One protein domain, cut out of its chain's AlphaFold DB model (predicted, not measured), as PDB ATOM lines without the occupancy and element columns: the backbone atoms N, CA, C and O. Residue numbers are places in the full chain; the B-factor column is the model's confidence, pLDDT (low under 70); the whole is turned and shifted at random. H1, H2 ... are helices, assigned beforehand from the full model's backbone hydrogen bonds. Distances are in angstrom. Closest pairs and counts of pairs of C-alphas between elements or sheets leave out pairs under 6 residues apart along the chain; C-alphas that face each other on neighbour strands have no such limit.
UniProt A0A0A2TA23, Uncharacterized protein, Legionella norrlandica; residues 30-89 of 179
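Overview. This is residues 30 to 89 of the 179 residues of an uncharacterized protein of Legionella norrlandica (UniProt A0A0A2TA23). Three helices stand in a row, with the longest, H3, in the middle: H2 folds against one side of it as a helical hairpin, and H1 crosses its other side steeply. The link of residues 44 to 53 passes across H3 from the H1 side to the H2 side, and the closing stretch, residues 84 to 89, turns back from H3 towards the H2 side. The printed part has 60 residues with three named helices, in the order H1, H2, H3, and no named strand; the class is all helix. It is compact, with a radius of gyration of the C-alphas of 10.7 A, and rounded, with spans of 27 by 26 by 19 A.

Arrangement. H3, residues 68 to 83, touches both other helices. H2, residues 54 to 64, touches H3 closest at the C-alphas of Cys 63 and Arg 71, 5.5 A apart. These two form a hairpin, at a shallow tilt of 27 degrees, opposite ways. H1, residues 30 to 43, touches H3 closest at the C-alphas of Ile 38 and Pro 76, 5.5 A apart. Their lines stand at a steep tilt of 57 degrees, opposite ways. H1 and H2 are apart. In H2 every O i to N i+4 pair is within hydrogen-bond range; in H1 8 of 10 are, and in H3 10 of 12.

Along the chain. H3 is 23.1 A from first to last C-alpha and ends at C-alpha 83 (130.248, 106.480, 201.610). H1 is 19.8 A long and begins at C-alpha 30 (136.443, 97.476, 196.146). H2 is 16.0 A long and begins at C-alpha 54 (131.203, 103.717, 215.306).

Size, cuts and confidence. The C-alphas farthest apart, those of Ile 43 and Ser 89, are 29.6 A apart. The printed part has no cut. The link from H2 to H3 is tight, and that from H1 to H2 is short. The mean pLDDT of the printed part is 85.5, and no printed residue is under 70.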
ATOM      1  N   LEU A  30     135.584  97.048 195.037       83.94
ATOM      2  CA  LEU A  30     136.443  97.476 196.146       83.94
ATOM      3  C   LEU A  30     137.907  97.087 195.934       83.94
ATOM      4  O   LEU A  30     138.805  97.824 196.343       83.94
ATOM      5  N   LEU A  31     138.164  95.975 195.238       83.88
ATOM      6  CA  LEU A  31     139.522  95.516 194.938       83.88
ATOM      7  C   LEU A  31     140.297  96.517 194.069       83.88
ATOM      8  O   LEU A  31     141.525  96.562 194.110       83.88
ATOM      9  N   VAL A  32     139.579  97.343 193.305       82.69
ATOM     10  CA  VAL A  32     140.149  98.384 192.449       82.69
ATOM     11  C   VAL A  32     139.966  99.756 193.093       82.69
ATOM     12  O   VAL A  32     140.920 100.524 193.204       82.69
ATOM     13  N   THR A  33     138.763 100.086 193.555       85.12
ATOM     14  CA  THR A  33     138.437 101.446 194.004       85.12
ATOM     15  C   THR A  33     139.167 101.855 195.279       85.12
ATOM     16  O   THR A  33     139.490 103.036 195.425       85.12
ATOM     17  N   LEU A  34     139.506 100.916 196.170       86.25
ATOM     18  CA  LEU A  34     140.243 101.224 197.396       86.25
ATOM     19  C   LEU A  34     141.678 101.701 197.114       86.25
ATOM     20  O   LEU A  34     142.003 102.816 197.534       86.25
ATOM     21  N   PRO A  35     142.515 100.987 196.334       82.62
ATOM     22  CA  PRO A  35     143.788 101.532 195.857       82.62
ATOM     23  C   PRO A  35     143.656 102.903 195.180       82.62
ATOM     24  O   PRO A  35     144.426 103.821 195.468       82.62
ATOM     25  N   PHE A  36     142.649 103.073 194.318       84.94
ATOM     26  CA  PHE A  36     142.415 104.345 193.633       84.94
ATOM     27  C   PHE A  36     142.046 105.478 194.598       84.94
ATOM     28  O   PHE A  36     142.476 106.609 194.389       84.94
ATOM     29  N   SER A  37     141.300 105.201 195.669       84.50
ATOM     30  CA  SER A  37     140.932 106.207 196.675       84.50
ATOM     31  C   SER A  37     142.147 106.783 197.407       84.50
ATOM     32  O   SER A  37     142.183 107.979 197.686       84.50
ATOM     33  N   ILE A  38     143.172 105.961 197.654       85.94
ATOM     34  CA  ILE A  38     144.450 106.403 198.230       85.94
ATOM     35  C   ILE A  38     145.154 107.346 197.250       85.94
ATOM     36  O   ILE A  38     145.617 108.424 197.623       85.94
ATOM     37  N   MET A  39     145.206 106.960 195.971       82.50
ATOM     38  CA  MET A  39     145.865 107.754 194.934       82.50
ATOM     39  C   MET A  39     145.193 109.108 194.721       82.50
ATOM     40  O   MET A  39     145.875 110.127 194.635       82.50
ATOM     41  N   THR A  40     143.864 109.125 194.617       83.94
ATOM     42  CA  THR A  40     143.121 110.365 194.382       83.94
ATOM     43  C   THR A  40     143.221 111.295 195.578       83.94
ATOM     44  O   THR A  40     143.414 112.485 195.369       83.94
ATOM     45  N   HIS A  41     143.216 110.768 196.805       83.31
ATOM     46  CA  HIS A  41     143.397 111.565 198.020       83.31
ATOM     47  C   HIS A  41     144.746 112.285 198.079       83.31
ATOM     48  O   HIS A  41     144.815 113.422 198.540       83.31
ATOM     49  N   ALA A  42     145.811 111.654 197.576       81.38
ATOM     50  CA  ALA A  42     147.128 112.280 197.496       81.38
ATOM     51  C   ALA A  42     147.179 113.471 196.518       81.38
ATOM     52  O   ALA A  42     148.052 114.324 196.645       81.38
ATOM     53  N   ILE A  43     146.263 113.524 195.545       84.25
ATOM     54  CA  ILE A  43     146.155 114.607 194.554       84.25
ATOM     55  C   ILE A  43     145.138 115.658 195.016       84.25
ATOM     56  O   ILE A  43     145.372 116.855 194.894       84.25
ATOM     57  N   SER A  44     144.002 115.200 195.533       82.00
ATOM     58  CA  SER A  44     142.878 116.007 195.984       82.00
ATOM     59  C   SER A  44     142.285 115.360 197.235       82.00
ATOM     60  O   SER A  44     141.644 114.310 197.117       82.00
ATOM     61  N   PRO A  45     142.452 115.969 198.422       81.31
ATOM     62  CA  PRO A  45     141.925 115.422 199.663       81.31
ATOM     63  C   PRO A  45     140.428 115.118 199.570       81.31
ATOM     64  O   PRO A  45     139.634 115.905 199.050       81.31
ATOM     65  N   SER A  46     140.049 113.947 200.074       76.19
ATOM     66  CA  SER A  46     138.657 113.496 200.096       76.19
ATOM     67  C   SER A  46     137.818 114.425 200.975       76.19
ATOM     68  O   SER A  46     138.270 114.753 202.079       76.19
ATOM     69  N   PRO A  47     136.588 114.778 200.553       78.94
ATOM     70  CA  PRO A  47     135.694 115.599 201.361       78.94
ATOM     71  C   PRO A  47     135.445 114.961 202.731       78.94
ATOM     72  O   PRO A  47     135.580 113.743 202.897       78.94
ATOM     73  N   GLU A  48     135.107 115.790 203.715       83.44
ATOM     74  CA  GLU A  48     134.721 115.304 205.037       83.44
ATOM     75  C   GLU A  48     133.452 114.453 204.968       83.44
ATOM     76  O   GLU A  48     132.573 114.679 204.135       83.44
ATOM     77  N   VAL A  49     133.393 113.436 205.827       86.62
ATOM     78  CA  VAL A  49     132.288 112.475 205.887       86.62
ATOM     79  C   VAL A  49     131.897 112.296 207.346       86.62
ATOM     80  O   VAL A  49     132.759 112.127 208.205       86.62
ATOM     81  N   GLU A  50     130.596 112.324 207.622       90.62
ATOM     82  CA  GLU A  50     130.068 111.934 208.925       90.62
ATOM     83  C   GLU A  50     129.992 110.405 209.000       90.62
ATOM     84  O   GLU A  50     129.394 109.764 208.137       90.62
ATOM     85  N   PHE A  51     130.628 109.826 210.016       91.31
ATOM     86  CA  PHE A  51     130.693 108.379 210.187       91.31
ATOM     87  C   PHE A  51     129.496 107.869 210.987       91.31
ATOM     88  O   PHE A  51     129.398 108.114 212.191       91.31
ATOM     89  N   ALA A  52     128.625 107.102 210.335       90.56
ATOM     90  CA  ALA A  52     127.545 106.374 210.986       90.56
ATOM     91  C   ALA A  52     128.055 105.093 211.667       90.56
ATOM     92  O   ALA A  52     127.523 104.678 212.696       90.56
ATOM     93  N   CYS A  53     129.105 104.463 211.122       89.25
ATOM     94  CA  CYS A  53     129.724 103.295 211.743       89.25
ATOM     95  C   CYS A  53     130.661 103.715 212.899       89.25
ATOM     96  O   CYS A  53     131.676 104.378 212.655       89.25
ATOM     97  N   PRO A  54     130.404 103.290 214.156       92.12
ATOM     98  CA  PRO A  54     131.203 103.717 215.306       92.12
ATOM     99  C   PRO A  54     132.661 103.248 215.226       92.12
ATOM    100  O   PRO A  54     133.561 103.983 215.626       92.12
ATOM    101  N   TYR A  55     132.917 102.058 214.674       93.81
ATOM    102  CA  TYR A  55     134.280 101.549 214.510       93.81
ATOM    103  C   TYR A  55     135.048 102.286 213.412       93.81
ATOM    104  O   TYR A  55     136.240 102.537 213.571       93.81
ATOM    105  N   ARG A  56     134.378 102.713 212.331       92.50
ATOM    106  CA  ARG A  56     135.009 103.564 211.309       92.50
ATOM    107  C   ARG A  56     135.352 104.935 211.866       92.50
ATOM    108  O   ARG A  56     136.454 105.411 211.610       92.50
ATOM    109  N   LYS A  57     134.457 105.526 212.662       92.94
ATOM    110  CA  LYS A  57     134.725 106.786 213.362       92.94
ATOM    111  C   LYS A  57     135.967 106.678 214.250       92.94
ATOM    112  O   LYS A  57     136.897 107.458 214.082       92.94
ATOM    113  N   GLN A  58     136.022 105.662 215.116       92.88
ATOM    114  CA  GLN A  58     137.177 105.429 215.992       92.88
ATOM    115  C   GLN A  58     138.467 105.201 215.198       92.88
ATOM    116  O   GLN A  58     139.495 105.797 215.508       92.88
ATOM    117  N   LEU A  59     138.420 104.381 214.141       91.62
ATOM    118  CA  LEU A  59     139.576 104.147 213.277       91.62
ATOM    119  C   LEU A  59     140.071 105.448 212.629       91.62
ATOM    120  O   LEU A  59     141.274 105.682 212.554       91.62
ATOM    121  N   HIS A  60     139.148 106.300 212.177       90.94
ATOM    122  CA  HIS A  60     139.475 107.591 211.584       90.94
ATOM    123  C   HIS A  60     140.183 108.512 212.586       90.94
ATOM    124  O   HIS A  60     141.244 109.050 212.280       90.94
ATOM    125  N   GLU A  61     139.629 108.642 213.793       89.38
ATOM    126  CA  GLU A  61     140.188 109.462 214.873       89.38
ATOM    127  C   GLU A  61     141.593 108.986 215.271       89.38
ATOM    128  O   GLU A  61     142.514 109.792 215.366       89.38
ATOM    129  N   MET A  62     141.795 107.670 215.395       87.31
ATOM    130  CA  MET A  62     143.098 107.077 215.720       87.31
ATOM    131  C   MET A  62     144.181 107.357 214.674       87.31
ATOM    132  O   MET A  62     145.365 107.451 215.019       87.31
ATOM    133  N   CYS A  63     143.793 107.455 213.401       82.88
ATOM    134  CA  CYS A  63     144.731 107.690 212.311       82.88
ATOM    135  C   CYS A  63     145.242 109.129 212.282       82.88
ATOM    136  O   CYS A  63     146.359 109.348 211.825       82.88
ATOM    137  N   SER A  64     144.488 110.102 212.798       72.12
ATOM    138  CA  SER A  64     144.934 111.503 212.872       72.12
ATOM    139  C   SER A  64     146.256 111.660 213.641       72.12
ATOM    140  O   SER A  64     147.107 112.455 213.232       72.12
ATOM    141  N   ASP A  65     146.464 110.815 214.657       70.69
ATOM    142  CA  ASP A  65     147.667 110.756 215.501       70.69
ATOM    143  C   ASP A  65     148.614 109.595 215.128       70.69
ATOM    144  O   ASP A  65     149.450 109.165 215.928       70.69
ATOM    145  N   ALA A  66     148.443 109.004 213.944       75.69
ATOM    146  CA  ALA A  66     149.264 107.901 213.455       75.69
ATOM    147  C   ALA A  66     150.413 108.376 212.557       75.69
ATOM    148  O   ALA A  66     150.655 109.578 212.384       75.69
ATOM    149  N   THR A  67     151.164 107.421 212.002       74.88
ATOM    150  CA  THR A  67     152.268 107.750 211.102       74.88
ATOM    151  C   THR A  67     151.738 108.466 209.853       74.88
ATOM    152  O   THR A  67     150.558 108.391 209.499       74.88
ATOM    153  N   PHE A  68     152.612 109.184 209.139       78.25
ATOM    154  CA  PHE A  68     152.228 109.790 207.859       78.25
ATOM    155  C   PHE A  68     151.667 108.748 206.879       78.25
ATOM    156  O   PHE A  68     150.708 109.033 206.164       78.25
ATOM    157  N   PHE A  69     152.229 107.539 206.883       77.12
ATOM    158  CA  PHE A  69     151.767 106.449 206.036       77.12
ATOM    159  C   PHE A  69     150.323 106.044 206.359       77.12
ATOM    160  O   PHE A  69     149.495 105.975 205.449       77.12
ATOM    161  N   ASP A  70     150.000 105.865 207.640       80.25
ATOM    162  CA  ASP A  70     148.653 105.494 208.090       80.25
ATOM    163  C   ASP A  70     147.628 106.564 207.703       80.25
ATOM    164  O   ASP A  70     146.572 106.264 207.150       80.25
ATOM    165  N   ARG A  71     147.973 107.844 207.894       80.94
ATOM    166  CA  ARG A  71     147.112 108.965 207.488       80.94
ATOM    167  C   ARG A  71     146.829 108.965 205.995       80.94
ATOM    168  O   ARG A  71     145.684 109.123 205.589       80.94
ATOM    169  N   MET A  72     147.851 108.762 205.171       82.44
ATOM    170  CA  MET A  72     147.702 108.825 203.717       82.44
ATOM    171  C   MET A  72     146.989 107.613 203.117       82.44
ATOM    172  O   MET A  72     146.562 107.681 201.967       82.44
ATOM    173  N   THR A  73     146.858 106.514 203.858       82.62
ATOM    174  CA  THR A  73     146.291 105.259 203.350       82.62
ATOM    175  C   THR A  73     144.952 104.923 203.996       82.62
ATOM    176  O   THR A  73     143.973 104.683 203.289       82.62
ATOM    177  N   ILE A  74     144.862 104.970 205.324       86.88
ATOM    178  CA  ILE A  74     143.680 104.535 206.069       86.88
ATOM    179  C   ILE A  74     142.562 105.570 205.968       86.88
ATOM    180  O   ILE A  74     141.419 105.202 205.710       86.88
ATOM    181  N   ILE A  75     142.860 106.867 206.103       87.69
ATOM    182  CA  ILE A  75     141.843 107.929 206.019       87.69
ATOM    183  C   ILE A  75     141.052 107.889 204.700       87.69
ATOM    184  O   ILE A  75     139.817 107.851 204.768       87.69
ATOM    185  N   PRO A  76     141.683 107.887 203.508       88.62
ATOM    186  CA  PRO A  76     140.927 107.861 202.260       88.62
ATOM    187  C   PRO A  76     140.111 106.588 202.060       88.62
ATOM    188  O   PRO A  76     138.954 106.683 201.642       88.62
ATOM    189  N   VAL A  77     140.672 105.429 202.413       89.56
ATOM    190  CA  VAL A  77     139.969 104.140 202.371       89.56
ATOM    191  C   VAL A  77     138.756 104.168 203.295       89.56
ATOM    192  O   VAL A  77     137.652 103.816 202.886       89.56
ATOM    193  N   ASN A  78     138.925 104.664 204.520       91.06
ATOM    194  CA  ASN A  78     137.867 104.689 205.519       91.06
ATOM    195  C   ASN A  78     136.733 105.657 205.127       91.06
ATOM    196  O   ASN A  78     135.564 105.288 205.199       91.06
ATOM    197  N   LYS A  79     137.064 106.852 204.609       91.19
ATOM    198  CA  LYS A  79     136.080 107.800 204.045       91.19
ATOM    199  C   LYS A  79     135.357 107.232 202.816       91.19
ATOM    200  O   LYS A  79     134.183 107.520 202.594       91.19
ATOM    201  N   TYR A  80     136.044 106.466 201.966       91.06
ATOM    202  CA  TYR A  80     135.412 105.829 200.810       91.06
ATOM    203  C   TYR A  80     134.431 104.734 201.241       91.06
ATOM    204  O   TYR A  80     133.279 104.760 200.815       91.06
ATOM    205  N   LEU A  81     134.858 103.827 202.117       90.88
ATOM    206  CA  LEU A  81     134.034 102.717 202.592       90.88
ATOM    207  C   LEU A  81     132.809 103.183 203.388       90.88
ATOM    208  O   LEU A  81     131.742 102.593 203.237       90.88
ATOM    209  N   GLU A  82     132.928 104.272 204.154       92.19
ATOM    210  CA  GLU A  82     131.780 104.917 204.805       92.19
ATOM    211  C   GLU A  82     130.736 105.380 203.776       92.19
ATOM    212  O   GLU A  82     129.555 105.065 203.901       92.19
ATOM    213  N   ARG A  83     131.161 106.049 202.690       90.31
ATOM    214  CA  ARG A  83     130.248 106.480 201.610       90.31
ATOM    215  C   ARG A  83     129.581 105.308 200.894       90.31
ATOM    216  O   ARG A  83     128.424 105.425 200.500       90.31
ATOM    217  N   GLN A  84     130.296 104.195 200.742       88.38
ATOM    218  CA  GLN A  84     129.756 102.957 200.172       88.38
ATOM    219  C   GLN A  84     128.927 102.142 201.176       88.38
ATOM    220  O   GLN A  84     128.394 101.097 200.813       88.38
ATOM    221  N   LYS A  85     128.798 102.608 202.428       88.75
ATOM    222  CA  LYS A  85     128.091 101.921 203.520       88.75
ATOM    223  C   LYS A  85     128.593 100.495 203.757       88.75
ATOM    224  O   LYS A  85     127.831  99.626 204.173       88.75
ATOM    225  N   VAL A  86     129.879 100.257 203.508       85.81
ATOM    226  CA  VAL A  86     130.509  98.972 203.811       85.81
ATOM    227  C   VAL A  86     130.737  98.929 205.325       85.81
ATOM    228  O   VAL A  86     131.393  99.835 205.855       85.81
ATOM    229  N   PRO A  87     130.204  97.937 206.056       80.31
ATOM    230  CA  PRO A  87     130.398  97.852 207.500       80.31
ATOM    231  C   PRO A  87     131.882  97.664 207.847       80.31
ATOM    232  O   PRO A  87     132.702  97.382 206.982       80.31
ATOM    233  N   LEU A  88     132.235  97.900 209.108       89.81
ATOM    234  CA  LEU A  88     133.511  97.479 209.679       89.81
ATOM    235  C   LEU A  88     133.182  96.708 210.950       89.81
ATOM    236  O   LEU A  88     132.580  97.280 211.865       89.81
ATOM    237  N   SER A  89     133.531  95.425 210.998       90.56
ATOM    238  CA  SER A  89     133.320  94.615 212.195       90.56
ATOM    239  C   SER A  89     134.220  95.059 213.352       90.56
ATOM    240  O   SER A  89     135.254  95.715 213.175       90.56
TER     241      SER A  89